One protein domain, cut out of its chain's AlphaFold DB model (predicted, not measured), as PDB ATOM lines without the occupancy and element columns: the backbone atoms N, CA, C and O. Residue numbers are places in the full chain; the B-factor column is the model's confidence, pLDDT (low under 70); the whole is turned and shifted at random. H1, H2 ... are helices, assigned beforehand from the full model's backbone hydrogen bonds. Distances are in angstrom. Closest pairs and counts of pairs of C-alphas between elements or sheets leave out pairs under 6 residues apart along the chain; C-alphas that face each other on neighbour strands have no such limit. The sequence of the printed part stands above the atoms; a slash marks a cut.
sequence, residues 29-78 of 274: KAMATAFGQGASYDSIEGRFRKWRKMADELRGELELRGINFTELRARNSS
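This is residues 29 to 78 of the 274 residues of an uncharacterized protein of Aspergillus indologenus CBS 114.80 (UniProt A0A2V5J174). Picture an open bracket: the long helix H2 forms its bar, and the short helices H1 and H3 lie near its two ends, both to the same side of the bar, with empty space between them. H1 packs on the first residues of H2, while residues 70 to 78, mostly H3, stick out free at the other end. The printed part has 50 residues with three named helices, in the order H1, H2, H3, and no named strand; its class is all helix. It is extended, with a radius of gyration of the C-alphas of 16.1 A, and flat, spanning 43 by 26 by 11 A.

Start at H1, residues 29 to 35, and go on to H2, residues 41 to 64; the two touch, and their closest C-alphas, those of Lys 29 and Tyr 41, are 5.2 A apart. H2 touches H1 with residues 41 to 44 alone. Their lines stand about perpendicular, at 82 degrees. Farther on, H3, residues 69 to 77, is apart from both H1 and H2. In H1 every O i to N i+4 pair is within hydrogen-bond range; in H2 it is 18 of 20, and in H3 2 of 5, beside 5 of 6 O i to N i+3 pairs.

Find C-alpha 29 at (48.655, -13.709, -45.467); from there H1 runs 9.9 A to Phe 35. Look next at C-alpha 41, at (46.466, -16.256, -41.433), where H2 begins its 34.6 A to Leu 64. H3 runs 13.1 A from Phe 69 to C-alpha 77 at (41.943, 15.843, -51.519).

The two C-alphas farthest apart, those of Gly 38 and Ser 78, are 44.3 A apart. The printed part has no cut, and both links are tight. Check the B-factor column at residues 69 to 78: pLDDT is under 70 there, against a mean of 85.8 for the printed part.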
ATOM      1  N   LYS A  29      47.714 -12.663 -45.047       96.06
ATOM      2  CA  LYS A  29      48.655 -13.709 -45.467       96.06
ATOM      3  C   LYS A  29      50.067 -13.142 -45.541       96.06
ATOM      4  O   LYS A  29      50.977 -13.732 -44.965       96.06
ATOM      5  N   ALA A  30      50.229 -11.978 -46.169       96.44
ATOM      6  CA  ALA A  30      51.506 -11.270 -46.201       96.44
ATOM      7  C   ALA A  30      51.977 -10.881 -44.787       96.44
ATOM      8  O   ALA A  30      53.153 -11.019 -44.448       96.44
ATOM      9  N   MET A  31      51.052 -10.457 -43.921       95.31
ATOM     10  CA  MET A  31      51.368 -10.143 -42.525       95.31
ATOM     11  C   MET A  31      51.803 -11.376 -41.731       95.31
ATOM     12  O   MET A  31      52.756 -11.288 -40.967       95.31
ATOM     13  N   ALA A  32      51.150 -12.522 -41.926       96.56
ATOM     14  CA  ALA A  32      51.544 -13.782 -41.301       96.56
ATOM     15  C   ALA A  32      52.959 -14.205 -41.729       96.56
ATOM     16  O   ALA A  32      53.784 -14.540 -40.879       96.56
ATOM     17  N   THR A  33      53.280 -14.095 -43.025       96.31
ATOM     18  CA  THR A  33      54.636 -14.374 -43.522       96.31
ATOM     19  C   THR A  33      55.678 -13.402 -42.972       96.31
ATOM     20  O   THR A  33      56.782 -13.825 -42.650       96.31
ATOM     21  N   ALA A  34      55.330 -12.120 -42.822       96.25
ATOM     22  CA  ALA A  34      56.241 -11.100 -42.305       96.25
ATOM     23  C   ALA A  34      56.447 -11.192 -40.784       96.25
ATOM     24  O   ALA A  34      57.530 -10.891 -40.294       96.25
ATOM     25  N   PHE A  35      55.421 -11.604 -40.031       94.44
ATOM     26  CA  PHE A  35      55.505 -11.770 -38.579       94.44
ATOM     27  C   PHE A  35      56.417 -12.942 -38.192       94.44
ATOM     28  O   PHE A  35      57.094 -12.900 -37.165       94.44
ATOM     29  N   GLY A  36      56.456 -13.987 -39.023       90.62
ATOM     30  CA  GLY A  36      57.223 -15.193 -38.738       90.62
ATOM     31  C   GLY A  36      56.639 -15.981 -37.561       90.62
ATOM     32  O   GLY A  36      55.438 -15.951 -37.309       90.62
ATOM     33  N   GLN A  37      57.483 -16.738 -36.851       93.31
ATOM     34  CA  GLN A  37      57.105 -17.503 -35.645       93.31
ATOM     35  C   GLN A  37      55.962 -18.521 -35.838       93.31
ATOM     36  O   GLN A  37      55.251 -18.860 -34.894       93.31
ATOM     37  N   GLY A  38      55.756 -19.007 -37.066       92.06
ATOM     38  CA  GLY A  38      54.640 -19.905 -37.377       92.06
ATOM     39  C   GLY A  38      53.262 -19.237 -37.284       92.06
ATOM     40  O   GLY A  38      52.251 -19.937 -37.204       92.06
ATOM     41  N   ALA A  39      53.194 -17.899 -37.291       95.19
ATOM     42  CA  ALA A  39      51.926 -17.189 -37.338       95.19
ATOM     43  C   ALA A  39      51.171 -17.564 -38.615       95.19
ATOM     44  O   ALA A  39      51.681 -17.443 -39.727       95.19
ATOM     45  N   SER A  40      49.940 -18.037 -38.441       96.62
ATOM     46  CA  SER A  40      49.044 -18.365 -39.545       96.62
ATOM     47  C   SER A  40      48.104 -17.198 -39.835       96.62
ATOM     48  O   SER A  40      47.905 -16.315 -38.996       96.62
ATOM     49  N   TYR A  41      47.487 -17.222 -41.019       96.50
ATOM     50  CA  TYR A  41      46.466 -16.256 -41.433       96.50
ATOM     51  C   TYR A  41      45.404 -16.046 -40.336       96.50
ATOM     52  O   TYR A  41      45.174 -14.912 -39.917       96.50
ATOM     53  N   ASP A  42      44.848 -17.133 -39.788       96.00
ATOM     54  CA  ASP A  42      43.804 -17.079 -38.754       96.00
ATOM     55  C   ASP A  42      44.292 -16.456 -37.442       96.00
ATOM     56  O   ASP A  42      43.544 -15.750 -36.763       96.00
ATOM     57  N   SER A  43      45.559 -16.682 -37.079       95.25
ATOM     58  CA  SER A  43      46.155 -16.129 -35.861       95.25
ATOM     59  C   SER A  43      46.249 -14.607 -35.941       95.25
ATOM     60  O   SER A  43      45.895 -13.914 -34.984       95.25
ATOM     61  N   ILE A  44      46.685 -14.079 -37.090       96.19
ATOM     62  CA  ILE A  44      46.762 -12.636 -37.333       96.19
ATOM     63  C   ILE A  44      45.357 -12.047 -37.490       96.19
ATOM     64  O   ILE A  44      45.026 -11.075 -36.808       96.19
ATOM     65  N   GLU A  45      44.498 -12.650 -38.318       95.25
ATOM     66  CA  GLU A  45      43.132 -12.163 -38.526       95.25
ATOM     67  C   GLU A  45      42.356 -12.104 -37.201       95.25
ATOM     68  O   GLU A  45      41.682 -11.110 -36.914       95.25
ATOM     69  N   GLY A  46      42.510 -13.127 -36.356       95.50
ATOM     70  CA  GLY A  46      41.907 -13.208 -35.029       95.50
ATOM     71  C   GLY A  46      42.285 -12.034 -34.124       95.50
ATOM     72  O   GLY A  46      41.412 -11.479 -33.453       95.50
ATOM     73  N   ARG A  47      43.546 -11.578 -34.148       93.19
ATOM     74  CA  ARG A  47      43.978 -10.384 -33.393       93.19
ATOM     75  C   ARG A  47      43.347  -9.108 -33.943       93.19
ATOM     76  O   ARG A  47      42.809  -8.311 -33.174       93.19
ATOM     77  N   PHE A  48      43.300  -8.965 -35.267       94.06
ATOM     78  CA  PHE A  48      42.685  -7.807 -35.922       94.06
ATOM     79  C   PHE A  48      41.165  -7.711 -35.730       94.06
ATOM     80  O   PHE A  48      40.605  -6.623 -35.886       94.06
ATOM     81  N   ARG A  49      40.468  -8.795 -35.359       95.12
ATOM     82  CA  ARG A  49      39.040  -8.730 -34.986       95.12
ATOM     83  C   ARG A  49      38.806  -7.852 -33.757       95.12
ATOM     84  O   ARG A  49      37.855  -7.073 -33.755       95.12
ATOM     85  N   LYS A  50      39.691  -7.924 -32.754       94.69
ATOM     86  CA  LYS A  50      39.610  -7.090 -31.543       94.69
ATOM     87  C   LYS A  50      39.705  -5.605 -31.897       94.69
ATOM     88  O   LYS A  50      38.864  -4.820 -31.474       94.69
ATOM     89  N   TRP A  51      40.695  -5.233 -32.707       94.56
ATOM     90  CA  TRP A  51      40.915  -3.833 -33.080       94.56
ATOM     91  C   TRP A  51      39.838  -3.287 -34.016       94.56
ATOM     92  O   TRP A  51      39.500  -2.118 -33.896       94.56
ATOM     93  N   ARG A  52      39.239  -4.113 -34.888       93.94
ATOM     94  CA  ARG A  52      38.065  -3.709 -35.684       93.94
ATOM     95  C   ARG A  52      36.864  -3.369 -34.804       93.94
ATOM     96  O   ARG A  52      36.277  -2.313 -34.988       93.94
ATOM     97  N   LYS A  53      36.565  -4.198 -33.798       95.25
ATOM     98  CA  LYS A  53      35.494  -3.898 -32.835       95.25
ATOM     99  C   LYS A  53      35.761  -2.589 -32.084       95.25
ATOM    100  O   LYS A  53      34.882  -1.743 -31.992       95.25
ATOM    101  N   MET A  54      36.990  -2.401 -31.606       94.94
ATOM    102  CA  MET A  54      37.385  -1.156 -30.939       94.94
ATOM    103  C   MET A  54      37.334   0.051 -31.891       94.94
ATOM    104  O   MET A  54      37.011   1.156 -31.472       94.94
ATOM    105  N   ALA A  55      37.628  -0.139 -33.177       94.31
ATOM    106  CA  ALA A  55      37.497   0.904 -34.187       94.31
ATOM    107  C   ALA A  55      36.027   1.308 -34.387       94.31
ATOM    108  O   ALA A  55      35.732   2.497 -34.481       94.31
ATOM    109  N   ASP A  56      35.101   0.348 -34.391       94.12
ATOM    110  CA  ASP A  56      33.666   0.637 -34.463       94.12
ATOM    111  C   ASP A  56      33.184   1.409 -33.222       94.12
ATOM    112  O   ASP A  56      32.453   2.391 -33.352       94.12
ATOM    113  N   GLU A  57      33.662   1.041 -32.028       94.81
ATOM    114  CA  GLU A  57      33.406   1.781 -30.782       94.81
ATOM    115  C   GLU A  57      33.944   3.220 -30.860       94.81
ATOM    116  O   GLU A  57      33.213   4.171 -30.580       94.81
ATOM    117  N   LEU A  58      35.187   3.408 -31.324       93.69
ATOM    118  CA  LEU A  58      35.781   4.735 -31.521       93.69
ATOM    119  C   LEU A  58      35.035   5.563 -32.570       93.69
ATOM    120  O   LEU A  58      34.937   6.780 -32.429       93.69
ATOM    121  N   ARG A  59      34.500   4.936 -33.623       91.69
ATOM    122  CA  ARG A  59      33.649   5.632 -34.594       91.69
ATOM    123  C   ARG A  59      32.377   6.140 -33.916       91.69
ATOM    124  O   ARG A  59      32.058   7.312 -34.082       91.69
ATOM    125  N   GLY A  60      31.731   5.313 -33.092       91.81
ATOM    126  CA  GLY A  60      30.590   5.732 -32.276       91.81
ATOM    127  C   GLY A  60      30.933   6.888 -31.326       91.81
ATOM    128  O   GLY A  60      30.207   7.878 -31.277       91.81
ATOM    129  N   GLU A  61      32.074   6.830 -30.629       91.44
ATOM    130  CA  GLU A  61      32.543   7.927 -29.763       91.44
ATOM    131  C   GLU A  61      32.746   9.244 -30.531       91.44
ATOM    132  O   GLU A  61      32.501  10.330 -30.002       91.44
ATOM    133  N   LEU A  62      33.210   9.171 -31.778       90.38
ATOM    134  CA  LEU A  62      33.459  10.348 -32.606       90.38
ATOM    135  C   LEU A  62      32.189  10.920 -33.217       90.38
ATOM    136  O   LEU A  62      32.053  12.142 -33.262       90.38
ATOM    137  N   GLU A  63      31.248  10.066 -33.608       88.75
ATOM    138  CA  GLU A  63      29.904  10.477 -34.016       88.75
ATOM    139  C   GLU A  63      29.197  11.214 -32.869       88.75
ATOM    140  O   GLU A  63      28.642  12.290 -33.084       88.75
ATOM    141  N   LEU A  64      29.327  10.725 -31.628       89.44
ATOM    142  CA  LEU A  64      28.830  11.415 -30.429       89.44
ATOM    143  C   LEU A  64      29.514  12.768 -30.186       89.44
ATOM    144  O   LEU A  64      28.892  13.693 -29.666       89.44
ATOM    145  N   ARG A  65      30.788  12.909 -30.568       88.50
ATOM    146  CA  ARG A  65      31.524  14.185 -30.525       88.50
ATOM    147  C   ARG A  65      31.260  15.082 -31.740       88.50
ATOM    148  O   ARG A  65      31.776  16.196 -31.774       88.50
ATOM    149  N   GLY A  66      30.492  14.620 -32.728       83.50
ATOM    150  CA  GLY A  66      30.212  15.348 -33.968       83.50
ATOM    151  C   GLY A  66      31.395  15.431 -34.939       83.50
ATOM    152  O   GLY A  66      31.399  16.286 -35.822       83.50
ATOM    153  N   ILE A  67      32.414  14.575 -34.795       79.94
ATOM    154  CA  ILE A  67      33.611  14.577 -35.645       79.94
ATOM    155  C   ILE A  67      33.445  13.526 -36.748       79.94
ATOM    156  O   ILE A  67      33.649  12.333 -36.526       79.94
ATOM    157  N   ASN A  68      33.127  13.970 -37.965       76.62
ATOM    158  CA  ASN A  68      32.976  13.089 -39.124       76.62
ATOM    159  C   ASN A  68      34.298  12.942 -39.899       76.62
ATOM    160  O   ASN A  68      34.789  13.881 -40.528       76.62
ATOM    161  N   PHE A  69      34.874  11.735 -39.921       66.69
ATOM    162  CA  PHE A  69      36.129  11.454 -40.643       66.69
ATOM    163  C   PHE A  69      36.044  11.630 -42.165       66.69
ATOM    164  O   PHE A  69      37.056  11.893 -42.819       66.69
ATOM    165  N   THR A  70      34.853  11.491 -42.743       64.31
ATOM    166  CA  THR A  70      34.606  11.717 -44.173       64.31
ATOM    167  C   THR A  70      34.896  13.159 -44.583       64.31
ATOM    168  O   THR A  70      35.442  13.388 -45.662       64.31
ATOM    169  N   GLU A  71      34.621  14.123 -43.706       60.28
ATOM    170  CA  GLU A  71      34.853  15.546 -43.955       60.28
ATOM    171  C   GLU A  71      36.340  15.912 -43.834       60.28
ATOM    172  O   GLU A  71      36.886  16.645 -44.660       60.28
ATOM    173  N   LEU A  72      37.046  15.307 -42.873       60.34
ATOM    174  CA  LEU A  72      38.485  15.519 -42.687       60.34
ATOM    175  C   LEU A  72      39.316  14.991 -43.865       60.34
ATOM    176  O   LEU A  72      40.338  15.582 -44.216       60.34
ATOM    177  N   ARG A  73      38.865  13.922 -44.533       59.06
ATOM    178  CA  ARG A  73      39.540  13.390 -45.726       59.06
ATOM    179  C   ARG A  73      39.392  14.301 -46.948       59.06
ATOM    180  O   ARG A  73      40.291  14.329 -47.787       59.06
ATOM    181  N   ALA A  74      38.316  15.085 -47.033       53.66
ATOM    182  CA  ALA A  74      38.117  16.034 -48.126       53.66
ATOM    183  C   ALA A  74      39.114  17.202 -48.079       53.66
ATOM    184  O   ALA A  74      39.464  17.740 -49.129       53.66
ATOM    185  N   ARG A  75      39.644  17.558 -46.900       53.34
ATOM    186  CA  ARG A  75      40.630  18.644 -46.761       53.34
ATOM    187  C   ARG A  75      41.980  18.347 -47.422       53.34
ATOM    188  O   ARG A  75      42.605  19.271 -47.926       53.34
ATOM    189  N   ASN A  76      42.380  17.077 -47.511       53.22
ATOM    190  CA  ASN A  76      43.644  16.685 -48.155       53.22
ATOM    191  C   ASN A  76      43.484  16.236 -49.617       53.22
ATOM    192  O   ASN A  76      44.481  16.083 -50.314       53.22
ATOM    193  N   SER A  77      42.248  16.074 -50.097       48.28
ATOM    194  CA  SER A  77      41.943  15.843 -51.519       48.28
ATOM    195  C   SER A  77      41.466  17.111 -52.243       48.28
ATOM    196  O   SER A  77      41.146  17.053 -53.427       48.28
ATOM    197  N   SER A  78      41.414  18.254 -51.549       50.78
ATOM    198  CA  SER A  78      41.002  19.561 -52.090       50.78
ATOM    199  C   SER A  78      42.088  20.638 -52.000       50.78
ATOM    200  O   SER A  78      41.805  21.820 -52.156       50.78
TER     201      SER A  78